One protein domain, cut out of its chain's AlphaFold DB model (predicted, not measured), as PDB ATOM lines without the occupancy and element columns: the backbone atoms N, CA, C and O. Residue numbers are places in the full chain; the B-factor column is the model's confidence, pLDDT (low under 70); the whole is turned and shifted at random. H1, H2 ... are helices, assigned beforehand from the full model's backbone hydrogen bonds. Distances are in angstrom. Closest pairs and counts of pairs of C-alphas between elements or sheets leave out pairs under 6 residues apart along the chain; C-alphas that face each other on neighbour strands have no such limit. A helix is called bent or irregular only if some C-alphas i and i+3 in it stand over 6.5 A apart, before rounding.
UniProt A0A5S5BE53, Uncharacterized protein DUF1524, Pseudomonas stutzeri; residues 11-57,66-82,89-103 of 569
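AT A GLANCE: This is residues 11 to 57, 66 to 82 and 89 to 103 of the 569 residues of the protein "Uncharacterized protein DUF1524" of Pseudomonas stutzeri (UniProt A0A5S5BE53). Four helices make a loose, open frame in which no two of them touch. The long helix H2 makes one side; H1 lies near its first part, H3 comes near its last residue at a corner, and H4 stands away from the other three. The printed part has 79 residues with four named helices, H1, H2, H3 and H4 along the chain, and no named strand; the class is all helix. It is loose, with a radius of gyration of the C-alphas of 16.1 A, and spans 43 by 34 by 23 A.

HOW THE PARTS SIT: Start with H1, residues 18 to 29, and go on through a short link to H2, residues 37 to 56. They are close but not clearly touching; their closest C-alphas, of Phe 23 and Tyr 39, are 7.7 A apart. They run the same way at a steep tilt of 41 degrees. Next find H3, residues 66 to 76, close to H2 but not clearly touching it: the closest C-alphas, of His 56 and Leu 66, are 6.8 A apart. These two run opposite ways at a steep tilt of 59 degrees. H4, residues 90 to 99, is apart from H1, H2 and H3, and H1 and H3 are apart too. In H1, H3 and H4 every O i to N i+4 pair is within hydrogen-bond range; in H2, 14 of 16 are.

IN THESE COORDINATES: Find C-alpha 18 at (-33.597, 36.417, 15.798); from there H1 runs 17.0 A. H2 runs 29.7 A from C-alpha 37 at (-35.771, 31.182, 1.212), and is irregular: C-alphas 38 and 41 are 7.1 A apart. H3 measures 14.9 A, and H4 13.6 A, ending at C-alpha 99 at (-53.446, 44.450, 10.305).

THE WHOLE: The C-alphas farthest apart, of Gln 57 and Asp 89, are 43.4 A apart. Residues 58 to 65 are not printed, and C-alphas 57 and 66 are 7.7 A apart across that cut; residues 83 to 88 are not printed either, with 13.8 A between C-alphas 82 and 89. Residues 67 to 82, of which 67 to 76 belong to H3, stand free. The mean pLDDT of the printed part is 73.9, and 23 residues are under 70, among them 32 to 39 and 94 to 103.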
ATOM      1  N   ARG A  11     -25.967  47.043  15.033       70.19
ATOM      2  CA  ARG A  11     -26.514  48.244  15.704       70.19
ATOM      3  C   ARG A  11     -28.030  48.175  15.923       70.19
ATOM      4  O   ARG A  11     -28.601  49.079  16.525       70.19
ATOM      5  N   ILE A  12     -28.674  47.152  15.367       69.69
ATOM      6  CA  ILE A  12     -30.111  46.907  15.416       69.69
ATOM      7  C   ILE A  12     -30.288  45.443  15.815       69.69
ATOM      8  O   ILE A  12     -29.768  44.561  15.134       69.69
ATOM      9  N   ALA A  13     -31.023  45.210  16.900       70.25
ATOM     10  CA  ALA A  13     -31.405  43.880  17.363       70.25
ATOM     11  C   ALA A  13     -32.857  43.582  16.964       70.25
ATOM     12  O   ALA A  13     -33.698  44.488  16.938       70.25
ATOM     13  N   PHE A  14     -33.166  42.319  16.659       74.38
ATOM     14  CA  PHE A  14     -34.475  41.920  16.131       74.38
ATOM     15  C   PHE A  14     -35.169  40.929  17.067       74.38
ATOM     16  O   PHE A  14     -35.075  39.717  16.894       74.38
ATOM     17  N   ALA A  15     -35.946  41.448  18.020       68.50
ATOM     18  CA  ALA A  15     -36.594  40.636  19.057       68.50
ATOM     19  C   ALA A  15     -37.581  39.572  18.524       68.50
ATOM     20  O   ALA A  15     -37.720  38.509  19.117       68.50
ATOM     21  N   ILE A  16     -38.257  39.839  17.399       68.12
ATOM     22  CA  ILE A  16     -39.262  38.933  16.807       68.12
ATOM     23  C   ILE A  16     -38.641  37.958  15.792       68.12
ATOM     24  O   ILE A  16     -39.190  36.897  15.503       68.12
ATOM     25  N   ARG A  17     -37.497  38.322  15.207       71.12
ATOM     26  CA  ARG A  17     -36.867  37.570  14.114       71.12
ATOM     27  C   ARG A  17     -35.374  37.401  14.391       71.12
ATOM     28  O   ARG A  17     -34.560  37.959  13.656       71.12
ATOM     29  N   PRO A  18     -34.999  36.606  15.410       70.06
ATOM     30  CA  PRO A  18     -33.597  36.417  15.798       70.06
ATOM     31  C   PRO A  18     -32.739  35.852  14.656       70.06
ATOM     32  O   PRO A  18     -31.533  36.065  14.597       70.06
ATOM     33  N   GLN A  19     -33.360  35.178  13.688       71.00
ATOM     34  CA  GLN A  19     -32.656  34.664  12.520       71.00
ATOM     35  C   GLN A  19     -32.185  35.768  11.546       71.00
ATOM     36  O   GLN A  19     -31.165  35.611  10.880       71.00
ATOM     37  N   VAL A  20     -32.869  36.921  11.501       75.38
ATOM     38  CA  VAL A  20     -32.429  38.103  10.729       75.38
ATOM     39  C   VAL A  20     -31.172  38.713  11.350       75.38
ATOM     40  O   VAL A  20     -30.285  39.188  10.642       75.38
ATOM     41  N   GLU A  21     -31.056  38.645  12.674       76.50
ATOM     42  CA  GLU A  21     -29.852  39.064  13.389       76.50
ATOM     43  C   GLU A  21     -28.649  38.196  13.003       76.50
ATOM     44  O   GLU A  21     -27.561  38.721  12.769       76.50
ATOM     45  N   HIS A  22     -28.859  36.888  12.816       76.31
ATOM     46  CA  HIS A  22     -27.827  35.983  12.310       76.31
ATOM     47  C   HIS A  22     -27.390  36.334  10.879       76.31
ATOM     48  O   HIS A  22     -26.190  36.368  10.603       76.31
ATOM     49  N   PHE A  23     -28.337  36.670   9.993       80.00
ATOM     50  CA  PHE A  23     -28.034  37.134   8.634       80.00
ATOM     51  C   PHE A  23     -27.143  38.386   8.647       80.00
ATOM     52  O   PHE A  23     -26.092  38.402   8.005       80.00
ATOM     53  N   PHE A  24     -27.519  39.427   9.400       80.06
ATOM     54  CA  PHE A  24     -26.732  40.664   9.451       80.06
ATOM     55  C   PHE A  24     -25.396  40.489  10.179       80.06
ATOM     56  O   PHE A  24     -24.407  41.099   9.778       80.06
ATOM     57  N   ALA A  25     -25.328  39.628  11.196       80.00
ATOM     58  CA  ALA A  25     -24.071  39.289  11.856       80.00
ATOM     59  C   ALA A  25     -23.098  38.570  10.905       80.00
ATOM     60  O   ALA A  25     -21.909  38.890  10.903       80.00
ATOM     61  N   ALA A  26     -23.585  37.639  10.076       78.81
ATOM     62  CA  ALA A  26     -22.785  36.985   9.038       78.81
ATOM     63  C   ALA A  26     -22.340  37.985   7.956       78.81
ATOM     64  O   ALA A  26     -21.159  38.039   7.606       78.81
ATOM     65  N   TYR A  27     -23.255  38.851   7.504       79.69
ATOM     66  CA  TYR A  27     -22.967  39.906   6.527       79.69
ATOM     67  C   TYR A  27     -21.862  40.866   7.005       79.69
ATOM     68  O   TYR A  27     -20.938  41.162   6.253       79.69
ATOM     69  N   LEU A  28     -21.900  41.304   8.272       80.69
ATOM     70  CA  LEU A  28     -20.871  42.175   8.866       80.69
ATOM     71  C   LEU A  28     -19.494  41.498   8.964       80.69
ATOM     72  O   LEU A  28     -18.464  42.162   8.859       80.69
ATOM     73  N   LYS A  29     -19.459  40.171   9.119       80.88
ATOM     74  CA  LYS A  29     -18.218  39.380   9.122       80.88
ATOM     75  C   LYS A  29     -17.683  39.077   7.718       80.88
ATOM     76  O   LYS A  29     -16.578  38.553   7.602       80.88
ATOM     77  N   GLY A  30     -18.432  39.415   6.664       73.44
ATOM     78  CA  GLY A  30     -18.096  39.066   5.281       73.44
ATOM     79  C   GLY A  30     -18.290  37.579   4.962       73.44
ATOM     80  O   GLY A  30     -17.709  37.077   4.003       73.44
ATOM     81  N   GLU A  31     -19.075  36.868   5.772       75.50
ATOM     82  CA  GLU A  31     -19.411  35.460   5.567       75.50
ATOM     83  C   GLU A  31     -20.627  35.331   4.631       75.50
ATOM     84  O   GLU A  31     -21.475  36.224   4.559       75.50
ATOM     85  N   GLN A  32     -20.737  34.210   3.906       62.25
ATOM     86  CA  GLN A  32     -21.964  33.911   3.165       62.25
ATOM     87  C   GLN A  32     -23.089  33.612   4.157       62.25
ATOM     88  O   GLN A  32     -23.014  32.652   4.924       62.25
ATOM     89  N   ALA A  33     -24.132  34.439   4.132       62.53
ATOM     90  CA  ALA A  33     -25.318  34.219   4.941       62.53
ATOM     91  C   ALA A  33     -26.035  32.914   4.524       62.53
ATOM     92  O   ALA A  33     -25.999  32.547   3.346       62.53
ATOM     93  N   PRO A  34     -26.686  32.204   5.462       60.53
ATOM     94  CA  PRO A  34     -27.348  30.936   5.170       60.53
ATOM     95  C   PRO A  34     -28.420  31.064   4.072       60.53
ATOM     96  O   PRO A  34     -29.218  31.997   4.070       60.53
ATOM     97  N   LEU A  35     -28.445  30.100   3.144       53.47
ATOM     98  CA  LEU A  35     -29.401  29.976   2.031       53.47
ATOM     99  C   LEU A  35     -30.758  29.431   2.517       53.47
ATOM    100  O   LEU A  35     -31.124  28.301   2.207       53.47
ATOM    101  N   ALA A  36     -31.499  30.214   3.300       62.88
ATOM    102  CA  ALA A  36     -32.925  29.963   3.516       62.88
ATOM    103  C   ALA A  36     -33.752  30.901   2.626       62.88
ATOM    104  O   ALA A  36     -33.402  32.077   2.476       62.88
ATOM    105  N   ASP A  37     -34.862  30.402   2.069       60.03
ATOM    106  CA  ASP A  37     -35.771  31.182   1.212       60.03
ATOM    107  C   ASP A  37     -36.247  32.482   1.887       60.03
ATOM    108  O   ASP A  37     -36.443  33.503   1.228       60.03
ATOM    109  N   GLU A  38     -36.330  32.482   3.219       61.06
ATOM    110  CA  GLU A  38     -36.736  33.626   4.042       61.06
ATOM    111  C   GLU A  38     -35.789  34.842   3.957       61.06
ATOM    112  O   GLU A  38     -36.227  35.968   4.205       61.06
ATOM    113  N   TYR A  39     -34.515  34.666   3.579       68.19
ATOM    114  CA  TYR A  39     -33.541  35.771   3.475       68.19
ATOM    115  C   TYR A  39     -33.271  36.216   2.043       68.19
ATOM    116  O   TYR A  39     -32.559  37.203   1.829       68.19
ATOM    117  N   ARG A  40     -33.848  35.522   1.058       70.31
ATOM    118  CA  ARG A  40     -33.656  35.831  -0.358       70.31
ATOM    119  C   ARG A  40     -34.012  37.287  -0.661       70.31
ATOM    120  O   ARG A  40     -33.219  37.990  -1.277       70.31
ATOM    121  N   ALA A  41     -35.132  37.765  -0.119       73.62
ATOM    122  CA  ALA A  41     -35.577  39.147  -0.282       73.62
ATOM    123  C   ALA A  41     -34.608  40.174   0.336       73.62
ATOM    124  O   ALA A  41     -34.420  41.255  -0.218       73.62
ATOM    125  N   ILE A  42     -33.963  39.852   1.467       78.44
ATOM    126  CA  ILE A  42     -32.972  40.738   2.102       78.44
ATOM    127  C   ILE A  42     -31.707  40.805   1.239       78.44
ATOM    128  O   ILE A  42     -31.177  41.892   1.008       78.44
ATOM    129  N   GLY A  43     -31.255  39.661   0.717       78.62
ATOM    130  CA  GLY A  43     -30.140  39.596  -0.227       78.62
ATOM    131  C   GLY A  43     -30.409  40.384  -1.512       78.62
ATOM    132  O   GLY A  43     -29.588  41.211  -1.906       78.62
ATOM    133  N   GLU A  44     -31.581  40.195  -2.124       79.88
ATOM    134  CA  GLU A  44     -32.022  40.930  -3.319       79.88
ATOM    135  C   GLU A  44     -32.120  42.442  -3.056       79.88
ATOM    136  O   GLU A  44     -31.692  43.250  -3.886       79.88
ATOM    137  N   ALA A  45     -32.609  42.851  -1.880       81.50
ATOM    138  CA  ALA A  45     -32.673  44.257  -1.485       81.50
ATOM    139  C   ALA A  45     -31.276  44.876  -1.319       81.50
ATOM    140  O   ALA A  45     -31.024  45.960  -1.845       81.50
ATOM    141  N   LEU A  46     -30.349  44.189  -0.641       83.00
ATOM    142  CA  LEU A  46     -28.961  44.648  -0.504       83.00
ATOM    143  C   LEU A  46     -28.273  44.764  -1.866       83.00
ATOM    144  O   LEU A  46     -27.629  45.776  -2.142       83.00
ATOM    145  N   GLN A  47     -28.471  43.777  -2.742       83.00
ATOM    146  CA  GLN A  47     -27.947  43.812  -4.104       83.00
ATOM    147  C   GLN A  47     -28.528  44.989  -4.899       83.00
ATOM    148  O   GLN A  47     -27.788  45.688  -5.587       83.00
ATOM    149  N   THR A  48     -29.830  45.250  -4.767       85.62
ATOM    150  CA  THR A  48     -30.503  46.387  -5.410       85.62
ATOM    151  C   THR A  48     -29.940  47.721  -4.921       85.62
ATOM    152  O   THR A  48     -29.668  48.610  -5.726       85.62
ATOM    153  N   ILE A  49     -29.716  47.862  -3.609       84.69
ATOM    154  CA  ILE A  49     -29.107  49.059  -3.012       84.69
ATOM    155  C   ILE A  49     -27.690  49.258  -3.558       84.69
ATOM    156  O   ILE A  49     -27.329  50.366  -3.949       84.69
ATOM    157  N   GLN A  50     -26.893  48.193  -3.623       85.00
ATOM    158  CA  GLN A  50     -25.526  48.271  -4.125       85.00
ATOM    159  C   GLN A  50     -25.492  48.654  -5.610       85.00
ATOM    160  O   GLN A  50     -24.820  49.614  -5.978       85.00
ATOM    161  N   GLN A  51     -26.316  48.005  -6.438       84.44
ATOM    162  CA  GLN A  51     -26.480  48.346  -7.855       84.44
ATOM    163  C   GLN A  51     -26.946  49.791  -8.059       84.44
ATOM    164  O   GLN A  51     -26.513  50.449  -9.005       84.44
ATOM    165  N   PHE A  52     -27.816  50.305  -7.183       84.38
ATOM    166  CA  PHE A  52     -28.240  51.701  -7.223       84.38
ATOM    167  C   PHE A  52     -27.046  52.644  -7.048       84.38
ATOM    168  O   PHE A  52     -26.881  53.555  -7.860       84.38
ATOM    169  N   PHE A  53     -26.191  52.415  -6.050       83.06
ATOM    170  CA  PHE A  53     -25.013  53.257  -5.835       83.06
ATOM    171  C   PHE A  53     -23.964  53.091  -6.937       83.06
ATOM    172  O   PHE A  53     -23.443  54.099  -7.409       83.06
ATOM    173  N   ASP A  54     -23.709  51.870  -7.408       81.88
ATOM    174  CA  ASP A  54     -22.762  51.613  -8.502       81.88
ATOM    175  C   ASP A  54     -23.194  52.324  -9.794       81.88
ATOM    176  O   ASP A  54     -22.384  52.964 -10.468       81.88
ATOM    177  N   LYS A  55     -24.496  52.296 -10.108       78.94
ATOM    178  CA  LYS A  55     -25.066  52.959 -11.289       78.94
ATOM    179  C   LYS A  55     -24.978  54.489 -11.228       78.94
ATOM    180  O   LYS A  55     -24.884  55.121 -12.275       78.94
ATOM    181  N   HIS A  56     -25.006  55.082 -10.033       75.06
ATOM    182  CA  HIS A  56     -25.070  56.539  -9.841       75.06
ATOM    183  C   HIS A  56     -23.760  57.149  -9.305       75.06
ATOM    184  O   HIS A  56     -23.734  58.321  -8.934       75.06
ATOM    185  N   GLN A  57     -22.658  56.388  -9.277       71.88
ATOM    186  CA  GLN A  57     -21.326  56.885  -8.899       71.88
ATOM    187  C   GLN A  57     -20.672  57.773  -9.970       71.88
ATOM    188  O   GLN A  57     -19.819  58.595  -9.632       71.88
ATOM    189  N   LEU A  66     -26.601  61.760  -6.448       80.81
ATOM    190  CA  LEU A  66     -26.415  61.186  -5.106       80.81
ATOM    191  C   LEU A  66     -26.588  62.236  -3.999       80.81
ATOM    192  O   LEU A  66     -27.091  61.913  -2.924       80.81
ATOM    193  N   GLU A  67     -26.236  63.495  -4.275       81.88
ATOM    194  CA  GLU A  67     -26.441  64.596  -3.330       81.88
ATOM    195  C   GLU A  67     -27.935  64.889  -3.124       81.88
ATOM    196  O   GLU A  67     -28.386  65.004  -1.987       81.88
ATOM    197  N   GLY A  68     -28.732  64.912  -4.199       83.06
ATOM    198  CA  GLY A  68     -30.182  65.091  -4.104       83.06
ATOM    199  C   GLY A  68     -30.871  63.922  -3.397       83.06
ATOM    200  O   GLY A  68     -31.780  64.124  -2.594       83.06
ATOM    201  N   PHE A  69     -30.400  62.692  -3.632       85.38
ATOM    202  CA  PHE A  69     -30.885  61.518  -2.905       85.38
ATOM    203  C   PHE A  69     -30.576  61.614  -1.407       85.38
ATOM    204  O   PHE A  69     -31.460  61.415  -0.575       85.38
ATOM    205  N   ARG A  70     -29.340  61.981  -1.055       86.44
ATOM    206  CA  ARG A  70     -28.927  62.211   0.331       86.44
ATOM    207  C   ARG A  70     -29.801  63.273   0.997       86.44
ATOM    208  O   ARG A  70     -30.302  63.036   2.096       86.44
ATOM    209  N   GLU A  71     -30.002  64.412   0.344       89.12
ATOM    210  CA  GLU A  71     -30.826  65.499   0.875       89.12
ATOM    211  C   GLU A  71     -32.275  65.049   1.093       89.12
ATOM    212  O   GLU A  71     -32.865  65.338   2.134       89.12
ATOM    213  N   PHE A  72     -32.839  64.266   0.174       86.56
ATOM    214  CA  PHE A  72     -34.168  63.687   0.349       86.56
ATOM    215  C   PHE A  72     -34.246  62.787   1.589       86.56
ATOM    216  O   PHE A  72     -35.155  62.953   2.405       86.56
ATOM    217  N   ILE A  73     -33.292  61.870   1.775       89.25
ATOM    218  CA  ILE A  73     -33.284  60.976   2.940       89.25
ATOM    219  C   ILE A  73     -33.187  61.778   4.243       89.25
ATOM    220  O   ILE A  73     -33.980  61.552   5.152       89.25
ATOM    221  N   TYR A  74     -32.282  62.753   4.333       87.62
ATOM    222  CA  TYR A  74     -32.105  63.532   5.563       87.62
ATOM    223  C   TYR A  74     -33.255  64.505   5.853       87.62
ATOM    224  O   TYR A  74     -33.604  64.709   7.014       87.62
ATOM    225  N   CYS A  75     -33.835  65.122   4.820       91.12
ATOM    226  CA  CYS A  75     -34.783  66.226   4.997       91.12
ATOM    227  C   CYS A  75     -36.253  65.815   4.835       91.12
ATOM    228  O   CYS A  75     -37.139  66.531   5.311       91.12
ATOM    229  N   LYS A  76     -36.547  64.718   4.126       89.38
ATOM    230  CA  LYS A  76     -37.923  64.309   3.782       89.38
ATOM    231  C   LYS A  76     -38.347  62.994   4.423       89.38
ATOM    232  O   LYS A  76     -39.539  62.836   4.686       89.38
ATOM    233  N   VAL A  77     -37.420  62.078   4.701       88.75
ATOM    234  CA  VAL A  77     -37.757  60.814   5.364       88.75
ATOM    235  C   VAL A  77     -37.857  61.038   6.868       88.75
ATOM    236  O   VAL A  77     -36.959  61.591   7.498       88.75
ATOM    237  N   ARG A  78     -38.974  60.609   7.457       84.81
ATOM    238  CA  ARG A  78     -39.184  60.621   8.905       84.81
ATOM    239  C   ARG A  78     -39.294  59.190   9.393       84.81
ATOM    240  O   ARG A  78     -40.138  58.443   8.907       84.81
ATOM    241  N   LEU A  79     -38.458  58.833  10.359       79.81
ATOM    242  CA  LEU A  79     -38.541  57.559  11.057       79.81
ATOM    243  C   LEU A  79     -39.291  57.776  12.371       79.81
ATOM    244  O   LEU A  79     -38.938  58.666  13.145       79.81
ATOM    245  N   VAL A  80     -40.338  56.989  12.602       76.88
ATOM    246  CA  VAL A  80     -41.089  56.998  13.861       76.88
ATOM    247  C   VAL A  80     -40.627  55.801  14.673       76.88
ATOM    248  O   VAL A  80     -40.800  54.662  14.247       76.88
ATOM    249  N   LEU A  81     -40.009  56.071  15.820       79.06
ATOM    250  CA  LEU A  81     -39.649  55.049  16.791       79.06
ATOM    251  C   LEU A  81     -40.789  54.937  17.805       79.06
ATOM    252  O   LEU A  81     -41.103  55.913  18.484       79.06
ATOM    253  N   THR A  82     -41.408  53.764  17.885       75.44
ATOM    254  CA  THR A  82     -42.450  53.480  18.875       75.44
ATOM    255  C   THR A  82     -41.842  52.651  19.993       75.44
ATOM    256  O   THR A  82     -41.445  51.509  19.769       75.44
ATOM    257  N   ASP A  89     -46.339  41.841  23.902       77.88
ATOM    258  CA  ASP A  89     -46.180  40.807  22.881       77.88
ATOM    259  C   ASP A  89     -45.900  41.468  21.522       77.88
ATOM    260  O   ASP A  89     -46.799  41.962  20.834       77.88
ATOM    261  N   LEU A  90     -44.620  41.494  21.155       74.94
ATOM    262  CA  LEU A  90     -44.128  42.126  19.940       74.94
ATOM    263  C   LEU A  90     -44.675  41.449  18.669       74.94
ATOM    264  O   LEU A  90     -44.850  42.139  17.666       74.94
ATOM    265  N   ASN A  91     -45.015  40.151  18.708       69.19
ATOM    266  CA  ASN A  91     -45.676  39.465  17.590       69.19
ATOM    267  C   ASN A  91     -47.097  39.988  17.408       69.19
ATOM    268  O   ASN A  91     -47.454  40.418  16.313       69.19
ATOM    269  N   LYS A  92     -47.881  40.042  18.492       67.94
ATOM    270  CA  LYS A  92     -49.230  40.625  18.452       67.94
ATOM    271  C   LYS A  92     -49.211  42.089  18.071       67.94
ATOM    272  O   LYS A  92     -50.106  42.515  17.358       67.94
ATOM    273  N   LEU A  93     -48.228  42.861  18.532       71.19
ATOM    274  CA  LEU A  93     -48.066  44.260  18.153       71.19
ATOM    275  C   LEU A  93     -47.718  44.399  16.666       71.19
ATOM    276  O   LEU A  93     -48.284  45.258  15.999       71.19
ATOM    277  N   PHE A  94     -46.829  43.558  16.135       67.69
ATOM    278  CA  PHE A  94     -46.481  43.538  14.714       67.69
ATOM    279  C   PHE A  94     -47.681  43.147  13.842       67.69
ATOM    280  O   PHE A  94     -47.973  43.834  12.863       67.69
ATOM    281  N   GLU A  95     -48.423  42.104  14.224       61.66
ATOM    282  CA  GLU A  95     -49.697  41.746  13.595       61.66
ATOM    283  C   GLU A  95     -50.704  42.888  13.708       61.66
ATOM    284  O   GLU A  95     -51.321  43.255  12.719       61.66
ATOM    285  N   LEU A  96     -50.836  43.517  14.879       58.09
ATOM    286  CA  LEU A  96     -51.687  44.684  15.072       58.09
ATOM    287  C   LEU A  96     -51.275  45.841  14.171       58.09
ATOM    288  O   LEU A  96     -52.147  46.506  13.654       58.09
ATOM    289  N   ILE A  97     -49.995  46.157  14.016       59.94
ATOM    290  CA  ILE A  97     -49.558  47.315  13.225       59.94
ATOM    291  C   ILE A  97     -49.775  47.040  11.735       59.94
ATOM    292  O   ILE A  97     -50.251  47.918  11.016       59.94
ATOM    293  N   ASN A  98     -49.512  45.812  11.289       52.16
ATOM    294  CA  ASN A  98     -49.721  45.417   9.898       52.16
ATOM    295  C   ASN A  98     -51.203  45.194   9.556       52.16
ATOM    296  O   ASN A  98     -51.617  45.514   8.444       52.16
ATOM    297  N   ASN A  99     -52.021  44.736  10.511       48.28
ATOM    298  CA  ASN A  99     -53.446  44.450  10.305       48.28
ATOM    299  C   ASN A  99     -54.366  45.610  10.737       48.28
ATOM    300  O   ASN A  99     -55.362  45.862  10.069       48.28
ATOM    301  N   ARG A 100     -54.046  46.392  11.784       48.06
ATOM    302  CA  ARG A 100     -54.777  47.637  12.153       48.06
ATOM    303  C   ARG A 100     -54.484  48.800  11.204       48.06
ATOM    304  O   ARG A 100     -55.145  49.832  11.305       48.06
ATOM    305  N   GLY A 101     -53.527  48.647  10.289       42.94
ATOM    306  CA  GLY A 101     -53.334  49.554   9.158       42.94
ATOM    307  C   GLY A 101     -54.341  49.341   8.022       42.94
ATOM    308  O   GLY A 101     -54.543  50.249   7.215       42.94
ATOM    309  N   VAL A 102     -55.011  48.184   7.962       46.12
ATOM    310  CA  VAL A 102     -56.088  47.942   6.997       46.12
ATOM    311  C   VAL A 102     -57.361  48.515   7.605       46.12
ATOM    312  O   VAL A 102     -58.058  47.879   8.392       46.12
ATOM    313  N   GLN A 103     -57.638  49.777   7.281       53.56
ATOM    314  CA  GLN A 103     -58.949  50.366   7.524       53.56
ATOM    315  C   GLN A 103     -60.018  49.399   6.994       53.56
ATOM    316  O   GLN A 103     -59.906  48.971   5.843       53.56
TER     317      GLN A 103